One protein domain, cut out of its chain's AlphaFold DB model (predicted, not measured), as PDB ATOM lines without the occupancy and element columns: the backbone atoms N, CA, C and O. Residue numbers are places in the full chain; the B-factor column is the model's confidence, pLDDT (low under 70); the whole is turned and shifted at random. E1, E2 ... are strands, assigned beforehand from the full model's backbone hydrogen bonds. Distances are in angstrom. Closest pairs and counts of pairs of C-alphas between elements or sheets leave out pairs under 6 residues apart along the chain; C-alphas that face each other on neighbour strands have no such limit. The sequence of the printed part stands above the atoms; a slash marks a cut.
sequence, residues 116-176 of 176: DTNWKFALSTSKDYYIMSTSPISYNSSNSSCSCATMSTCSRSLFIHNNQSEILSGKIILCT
ATOM      1  N   ASP A 116      39.424  23.077 -17.343       72.88
ATOM      2  CA  ASP A 116      39.881  24.468 -17.399       72.88
ATOM      3  C   ASP A 116      39.844  25.134 -16.012       72.88
ATOM      4  O   ASP A 116      39.268  26.207 -15.825       72.88
ATOM      5  N   THR A 117      40.382  24.447 -14.993       74.50
ATOM      6  CA  THR A 117      40.362  24.958 -13.611       74.50
ATOM      7  C   THR A 117      41.723  25.251 -12.986       74.50
ATOM      8  O   THR A 117      41.798  25.773 -11.876       74.50
ATOM      9  N   ASN A 118      42.818  24.914 -13.656       77.81
ATOM     10  CA  ASN A 118      44.167  25.132 -13.130       77.81
ATOM     11  C   ASN A 118      44.926  26.191 -13.945       77.81
ATOM     12  O   ASN A 118      45.330  27.218 -13.400       77.81
ATOM     13  N   TRP A 119      45.058  25.975 -15.250       83.56
ATOM     14  CA  TRP A 119      45.775  26.820 -16.198       83.56
ATOM     15  C   TRP A 119      44.896  27.089 -17.409       83.56
ATOM     16  O   TRP A 119      44.171  26.200 -17.839       83.56
ATOM     17  N   LYS A 120      45.010  28.290 -17.974       85.81
ATOM     18  CA  LYS A 120      44.368  28.676 -19.233       85.81
ATOM     19  C   LYS A 120      45.417  29.071 -20.264       85.81
ATOM     20  O   LYS A 120      46.422  29.706 -19.921       85.81
ATOM     21  N   PHE A 121      45.142  28.766 -21.528       86.75
ATOM     22  CA  PHE A 121      45.903  29.291 -22.658       86.75
ATOM     23  C   PHE A 121      45.257  30.574 -23.189       86.75
ATOM     24  O   PHE A 121      44.047  30.642 -23.398       86.75
ATOM     25  N   ALA A 122      46.068  31.594 -23.440       85.31
ATOM     26  CA  ALA A 122      45.675  32.802 -24.144       85.31
ATOM     27  C   ALA A 122      46.470  32.914 -25.446       85.31
ATOM     28  O   ALA A 122      47.704  32.889 -25.449       85.31
ATOM     29  N   LEU A 123      45.738  33.050 -26.548       86.50
ATOM     30  CA  LEU A 123      46.279  33.338 -27.869       86.50
ATOM     31  C   LEU A 123      46.212  34.849 -28.093       86.50
ATOM     32  O   LEU A 123      45.121  35.417 -28.091       86.50
ATOM     33  N   SER A 124      47.357  35.498 -28.293       85.19
ATOM     34  CA  SER A 124      47.400  36.893 -28.736       85.19
ATOM     35  C   SER A 124      47.925  36.979 -30.159       85.19
ATOM     36  O   SER A 124      48.943  36.369 -30.495       85.19
ATOM     37  N   THR A 125      47.259  37.780 -30.981       85.19
ATOM     38  CA  THR A 125      47.683  38.056 -32.349       85.19
ATOM     39  C   THR A 125      48.453  39.370 -32.400       85.19
ATOM     40  O   THR A 125      48.003  40.399 -31.898       85.19
ATOM     41  N   SER A 126      49.633  39.334 -33.015       80.00
ATOM     42  CA  SER A 126      50.327  40.520 -33.516       80.00
ATOM     43  C   SER A 126      50.346  40.456 -35.044       80.00
ATOM     44  O   SER A 126      49.984  39.429 -35.618       80.00
ATOM     45  N   LYS A 127      50.738  41.542 -35.717       81.62
ATOM     46  CA  LYS A 127      50.628  41.667 -37.184       81.62
ATOM     47  C   LYS A 127      51.276  40.508 -37.961       81.62
ATOM     48  O   LYS A 127      50.743  40.152 -39.003       81.62
ATOM     49  N   ASP A 128      52.334  39.894 -37.421       86.44
ATOM     50  CA  ASP A 128      53.137  38.889 -38.135       86.44
ATOM     51  C   ASP A 128      53.304  37.548 -37.393       86.44
ATOM     52  O   ASP A 128      53.972  36.646 -37.894       86.44
ATOM     53  N   TYR A 129      52.736  37.388 -36.190       85.19
ATOM     54  CA  TYR A 129      52.899  36.156 -35.408       85.19
ATOM     55  C   TYR A 129      51.796  35.940 -34.365       85.19
ATOM     56  O   TYR A 129      51.143  36.874 -33.890       85.19
ATOM     57  N   TYR A 130      51.632  34.671 -33.983       87.50
ATOM     58  CA  TYR A 130      50.765  34.229 -32.896       87.50
ATOM     59  C   TYR A 130      51.607  33.964 -31.648       87.50
ATOM     60  O   TYR A 130      52.591  33.228 -31.708       87.50
ATOM     61  N   ILE A 131      51.212  34.541 -30.515       86.75
ATOM     62  CA  ILE A 131      51.776  34.203 -29.207       86.75
ATOM     63  C   ILE A 131      50.765  33.323 -28.487       86.75
ATOM     64  O   ILE A 131      49.610  33.715 -28.320       86.75
ATOM     65  N   MET A 132      51.214  32.158 -28.031       86.62
ATOM     66  CA  MET A 132      50.485  31.350 -27.063       86.62
ATOM     67  C   MET A 132      51.124  31.562 -25.697       86.62
ATOM     68  O   MET A 132      52.327  31.376 -25.534       86.62
ATOM     69  N   SER A 133      50.318  31.976 -24.728       87.94
ATOM     70  CA  SER A 133      50.745  32.178 -23.347       87.94
ATOM     71  C   SER A 133      49.883  31.345 -22.410       87.94
ATOM     72  O   SER A 133      48.692  31.157 -22.645       87.94
ATOM     73  N   THR A 134      50.492  30.838 -21.352       88.56
ATOM     74  CA  THR A 134      49.833  30.132 -20.256       88.56
ATOM     75  C   THR A 134      49.727  31.058 -19.060       88.56
ATOM     76  O   THR A 134      50.651  31.806 -18.740       88.56
ATOM     77  N   SER A 135      48.594  31.019 -18.371       87.50
ATOM     78  CA  SER A 135      48.445  31.708 -17.090       87.50
ATOM     79  C   SER A 135      47.590  30.879 -16.144       87.50
ATOM     80  O   SER A 135      46.681  30.179 -16.601       87.50
ATOM     81  N   PRO A 136      47.868  30.918 -14.836       86.38
ATOM     82  CA  PRO A 136      47.074  30.167 -13.893       86.38
ATOM     83  C   PRO A 136      45.721  30.858 -13.694       86.38
ATOM     84  O   PRO A 136      45.601  32.086 -13.770       86.38
ATOM     85  N   ILE A 137      44.678  30.068 -13.464       82.31
ATOM     86  CA  ILE A 137      43.329  30.598 -13.268       82.31
ATOM     87  C   ILE A 137      43.214  31.158 -11.852       82.31
ATOM     88  O   ILE A 137      43.665  30.541 -10.884       82.31
ATOM     89  N   SER A 138      42.622  32.347 -11.744       80.56
ATOM     90  CA  SER A 138      42.350  33.029 -10.481       80.56
ATOM     91  C   SER A 138      40.855  32.998 -10.165       80.56
ATOM     92  O   SER A 138      40.031  33.433 -10.972       80.56
ATOM     93  N   TYR A 139      40.522  32.546  -8.967       76.88
ATOM     94  CA  TYR A 139      39.187  32.494  -8.397       76.88
ATOM     95  C   TYR A 139      39.040  33.588  -7.347       76.88
ATOM     96  O   TYR A 139      39.857  33.690  -6.434       76.88
ATOM     97  N   ASN A 140      37.988  34.395  -7.451       67.56
ATOM     98  CA  ASN A 140      37.673  35.385  -6.428       67.56
ATOM     99  C   ASN A 140      36.943  34.685  -5.278       67.56
ATOM    100  O   ASN A 140      35.759  34.372  -5.394       67.56
ATOM    101  N   SER A 141      37.656  34.426  -4.183       60.00
ATOM    102  CA  SER A 141      37.042  34.098  -2.894       60.00
ATOM    103  C   SER A 141      36.911  35.384  -2.082       60.00
ATOM    104  O   SER A 141      37.675  36.320  -2.304       60.00
ATOM    105  N   SER A 142      35.953  35.433  -1.160       56.91
ATOM    106  CA  SER A 142      35.320  36.608  -0.539       56.91
ATOM    107  C   SER A 142      36.215  37.776  -0.091       56.91
ATOM    108  O   SER A 142      35.661  38.830   0.171       56.91
ATOM    109  N   ASN A 143      37.543  37.624  -0.007       56.47
ATOM    110  CA  ASN A 143      38.518  38.697   0.243       56.47
ATOM    111  C   ASN A 143      39.920  38.474  -0.395       56.47
ATOM    112  O   ASN A 143      40.853  39.205  -0.070       56.47
ATOM    113  N   SER A 144      40.125  37.473  -1.267       68.38
ATOM    114  CA  SER A 144      41.438  37.212  -1.900       68.38
ATOM    115  C   SER A 144      41.329  36.456  -3.231       68.38
ATOM    116  O   SER A 144      40.423  35.643  -3.432       68.38
ATOM    117  N   SER A 145      42.271  36.714  -4.146       78.50
ATOM    118  CA  SER A 145      42.432  35.914  -5.363       78.50
ATOM    119  C   SER A 145      43.088  34.579  -5.013       78.50
ATOM    120  O   SER A 145      44.220  34.558  -4.532       78.50
ATOM    121  N   CYS A 146      42.404  33.474  -5.280       79.56
ATOM    122  CA  CYS A 146      42.933  32.129  -5.101       79.56
ATOM    123  C   CYS A 146      43.333  31.546  -6.453       79.56
ATOM    124  O   CYS A 146      42.561  31.622  -7.404       79.56
ATOM    125  N   SER A 147      44.508  30.935  -6.558       80.75
ATOM    126  CA  SER A 147      44.907  30.209  -7.762       80.75
ATOM    127  C   SER A 147      45.467  28.841  -7.409       80.75
ATOM    128  O   SER A 147      46.271  28.739  -6.483       80.75
ATOM    129  N   CYS A 148      45.107  27.809  -8.180       75.12
ATOM    130  CA  CYS A 148      45.670  26.470  -7.997       75.12
ATOM    131  C   CYS A 148      47.181  26.420  -8.211       75.12
ATOM    132  O   CYS A 148      47.826  25.515  -7.703       75.12
ATOM    133  N   ALA A 149      47.770  27.383  -8.927       73.62
ATOM    134  CA  ALA A 149      49.225  27.460  -9.045       73.62
ATOM    135  C   ALA A 149      49.922  27.860  -7.735       73.62
ATOM    136  O   ALA A 149      51.126  27.664  -7.606       73.62
ATOM    137  N   THR A 150      49.187  28.436  -6.780       75.44
ATOM    138  CA  THR A 150      49.741  28.954  -5.521       75.44
ATOM    139  C   THR A 150      49.116  28.337  -4.272       75.44
ATOM    140  O   THR A 150      49.719  28.411  -3.207       75.44
ATOM    141  N   MET A 151      47.897  27.793  -4.356       76.50
ATOM    142  CA  MET A 151      47.112  27.352  -3.199       76.50
ATOM    143  C   MET A 151      46.315  26.073  -3.495       76.50
ATOM    144  O   MET A 151      45.504  26.049  -4.421       76.50
ATOM    145  N   SER A 152      46.432  25.068  -2.622       74.00
ATOM    146  CA  SER A 152      45.654  23.811  -2.656       74.00
ATOM    147  C   SER A 152      44.176  23.988  -2.359       74.00
ATOM    148  O   SER A 152      43.334  23.145  -2.667       74.00
ATOM    149  N   THR A 153      43.867  25.027  -1.592       74.81
ATOM    150  CA  THR A 153      42.590  25.144  -0.890       74.81
ATOM    151  C   THR A 153      41.591  25.991  -1.657       74.81
ATOM    152  O   THR A 153      40.582  26.396  -1.081       74.81
ATOM    153  N   CYS A 154      41.855  26.285  -2.933       75.31
ATOM    154  CA  CYS A 154      40.904  27.042  -3.724       75.31
ATOM    155  C   CYS A 154      39.611  26.253  -3.891       75.31
ATOM    156  O   CYS A 154      39.585  25.079  -4.274       75.31
ATOM    157  N   SER A 155      38.519  26.951  -3.626       74.00
ATOM    158  CA  SER A 155      37.172  26.484  -3.870       74.00
ATOM    159  C   SER A 155      36.444  27.493  -4.738       74.00
ATOM    160  O   SER A 155      36.751  28.689  -4.749       74.00
ATOM    161  N   ARG A 156      35.468  26.989  -5.483       71.50
ATOM    162  CA  ARG A 156      34.538  27.808  -6.248       71.50
ATOM    163  C   ARG A 156      33.130  27.316  -5.955       71.50
ATOM    164  O   ARG A 156      32.860  26.120  -6.036       71.50
ATOM    165  N   SER A 157      32.248  28.256  -5.641       69.00
ATOM    166  CA  SER A 157      30.817  28.001  -5.544       69.00
ATOM    167  C   SER A 157      30.243  27.750  -6.934       69.00
ATOM    168  O   SER A 157      30.505  28.523  -7.859       69.00
ATOM    169  N   LEU A 158      29.465  26.681  -7.064       68.38
ATOM    170  CA  LEU A 158      28.645  26.417  -8.245       68.38
ATOM    171  C   LEU A 158      27.227  26.909  -7.983       68.38
ATOM    172  O   LEU A 158      26.711  26.718  -6.881       68.38
ATOM    173  N   PHE A 159      26.611  27.533  -8.984       64.50
ATOM    174  CA  PHE A 159      25.240  28.011  -8.903       64.50
ATOM    175  C   PHE A 159      24.308  27.053  -9.645       64.50
ATOM    176  O   PHE A 159      24.400  26.878 -10.857       64.50
ATOM    177  N   ILE A 160      23.369  26.465  -8.907       60.56
ATOM    178  CA  ILE A 160      22.267  25.671  -9.456       60.56
ATOM    179  C   ILE A 160      20.977  26.435  -9.108       60.56
ATOM    180  O   ILE A 160      20.630  26.495  -7.930       60.56
ATOM    181  N   HIS A 161      20.249  27.062 -10.055       52.69
ATOM    182  CA  HIS A 161      18.854  27.431  -9.726       52.69
ATOM    183  C   HIS A 161      18.011  26.166  -9.662       52.69
ATOM    184  O   HIS A 161      17.798  25.493 -10.667       52.69
ATOM    185  N   ASN A 162      17.339  26.019  -8.530       44.69
ATOM    186  CA  ASN A 162      15.916  25.715  -8.524       44.69
ATOM    187  C   ASN A 162      15.289  26.448  -7.332       44.69
ATOM    188  O   ASN A 162      15.251  25.906  -6.239       44.69
ATOM    189  N   ASN A 163      14.892  27.719  -7.503       42.34
ATOM    190  CA  ASN A 163      14.266  28.592  -6.483       42.34
ATOM    191  C   ASN A 163      14.960  28.731  -5.103       42.34
ATOM    192  O   ASN A 163      14.503  29.505  -4.265       42.34
ATOM    193  N   GLN A 164      16.093  28.067  -4.885       47.81
ATOM    194  CA  GLN A 164      17.021  28.204  -3.774       47.81
ATOM    195  C   GLN A 164      18.429  28.104  -4.365       47.81
ATOM    196  O   GLN A 164      18.722  27.207  -5.153       47.81
ATOM    197  N   SER A 165      19.281  29.079  -4.062       46.41
ATOM    198  CA  SER A 165      20.685  29.058  -4.463       46.41
ATOM    199  C   SER A 165      21.444  28.122  -3.525       46.41
ATOM    200  O   SER A 165      21.884  28.549  -2.456       46.41
ATOM    201  N   GLU A 166      21.578  26.852  -3.895       50.72
ATOM    202  CA  GLU A 166      22.480  25.949  -3.182       50.72
ATOM    203  C   GLU A 166      23.922  26.217  -3.616       50.72
ATOM    204  O   GLU A 166      24.264  26.127  -4.795       50.72
ATOM    205  N   ILE A 167      24.770  26.568  -2.648       53.47
ATOM    206  CA  ILE A 167      26.210  26.696  -2.852       53.47
ATOM    207  C   ILE A 167      26.823  25.317  -2.639       53.47
ATOM    208  O   ILE A 167      27.056  24.891  -1.505       53.47
ATOM    209  N   LEU A 168      27.132  24.624  -3.731       54.97
ATOM    210  CA  LEU A 168      28.025  23.474  -3.659       54.97
ATOM    211  C   LEU A 168      29.457  23.985  -3.510       54.97
ATOM    212  O   LEU A 168      30.015  24.594  -4.424       54.97
ATOM    213  N   SER A 169      30.043  23.734  -2.338       53.66
ATOM    214  CA  SER A 169      31.471  23.949  -2.097       53.66
ATOM    215  C   SER A 169      32.267  22.921  -2.898       53.66
ATOM    216  O   SER A 169      32.579  21.835  -2.411       53.66
ATOM    217  N   GLY A 170      32.563  23.246  -4.155       55.16
ATOM    218  CA  GLY A 170      33.418  22.436  -5.010       55.16
ATOM    219  C   GLY A 170      34.885  22.689  -4.685       55.16
ATOM    220  O   GLY A 170      35.334  23.839  -4.667       55.16
ATOM    221  N   LYS A 171      35.654  21.618  -4.454       61.62
ATOM    222  CA  LYS A 171      37.113  21.708  -4.538       61.62
ATOM    223  C   LYS A 171      37.507  21.843  -5.999       61.62
ATOM    224  O   LYS A 171      36.973  21.148  -6.867       61.62
ATOM    225  N   ILE A 172      38.464  22.720  -6.261       66.44
ATOM    226  CA  ILE A 172      39.069  22.764  -7.577       66.44
ATOM    227  C   ILE A 172      40.046  21.593  -7.683       66.44
ATOM    228  O   ILE A 172      40.880  21.356  -6.812       66.44
ATOM    229  N   ILE A 173      39.873  20.806  -8.734       63.00
ATOM    230  CA  ILE A 173      40.685  19.627  -9.010       63.00
ATOM    231  C   ILE A 173      42.066  20.085  -9.488       63.00
ATOM    232  O   ILE A 173      42.158  21.015 -10.290       63.00
ATOM    233  N   LEU A 174      43.120  19.394  -9.033       61.16
ATOM    234  CA  LEU A 174      44.524  19.744  -9.300       61.16
ATOM    235  C   LEU A 174      44.883  21.139  -8.754       61.16
ATOM    236  O   LEU A 174      45.529  21.939  -9.416       61.16
ATOM    237  N   CYS A 175      44.399  21.433  -7.553       61.25
ATOM    238  CA  CYS A 175      44.954  22.429  -6.648       61.25
ATOM    239  C   CYS A 175      45.752  21.625  -5.601       61.25
ATOM    240  O   CYS A 175      45.136  20.983  -4.745       61.25
ATOM    241  N   THR A 176      47.083  21.567  -5.707       54.34
ATOM    242  CA  THR A 176      47.956  20.850  -4.744       54.34
ATOM    243  C   THR A 176      48.243  21.637  -3.490       54.34
ATOM    244  O   THR A 176      48.446  22.864  -3.588       54.34
TER     245      THR A 176
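AT A GLANCE: This is residues 116 to 176 of the 176 residues of the protein "Hypothetical protein" of Rotaria sp. Silwood2 (UniProt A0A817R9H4). Picture three antiparallel hairpins joined in a row along the chain: two long ones, E1 with E2 and E5 with E6, spread as the arms of a wide V, and the short hairpin of E3 and E4 sits where the arms come together. No single sheet joins them, and residues 125 to 130, at the tip of the first arm, stick out free. The printed part has 61 residues, with no named helix and six named strands, E1 to E6 in chain order, in three two-stranded antiparallel sheets; its class is all strand. It is only just loose, close to extended, with a radius of gyration of the C-alphas of 15.5 A, and its elongated outline spans 51 by 28 by 21 A.

IN THESE COORDINATES: Start at Asp 116 and go on to C-alpha 119 at (45.775, 26.820, -16.198), where E1 begins; it holds residues 119 to 126 and runs 22.5 A. E2, residues 129 to 136, returns over 23.1 A. After Ile 137 look for E3, residues 138 to 141, 9.3 A long, and then E4, residues 144 to 147, 9.8 A long. Find C-alpha 155 at (37.172, 26.484, -3.870); from there E5, residues 155 to 161, runs 19.3 A. E6, residues 165 to 171, covers 18.0 A and ends at C-alpha 171 at (37.113, 21.708, -4.538).

HOW THE PARTS SIT: Look first at the hairpin of E1 and E2, antiparallel with 156 degrees between their directions. There N 122 and O 133 are within hydrogen-bond range at 2.8 A, and so are N 131 and O 124 at 2.9 A. E2 runs on into E3 across a break of one residue, at 34 degrees, and the two meet only through their link. Next, E3 and E4 form an antiparallel hairpin at 141 degrees, with N 139 and O 146 at 2.7 A. The closest C-alphas of E2 and E4 are those of Pro 136 and Ser 147, 6.5 A apart. E4 and E5 are only just apart, 8.2 A at their closest. The closest C-alphas of E3 and E5 are those of Tyr 139 and Arg 156, 6.9 A apart. Last comes the antiparallel hairpin of E5 and E6, at 150 degrees, with N 156 and O 170 at 3.3 A. E1 is apart from E5 and from E6.

THE WHOLE: The two C-alphas farthest apart, those of Asp 128 and Asn 163, are 51.2 A apart. The printed part has no cut and ends at Thr 176, the chain's last residue. The link from E4 to E5, seven residues, is short; the other links are tight. The mean pLDDT of the printed part is 71.4, and residues 140 to 144 and 157 to 176 are under 70.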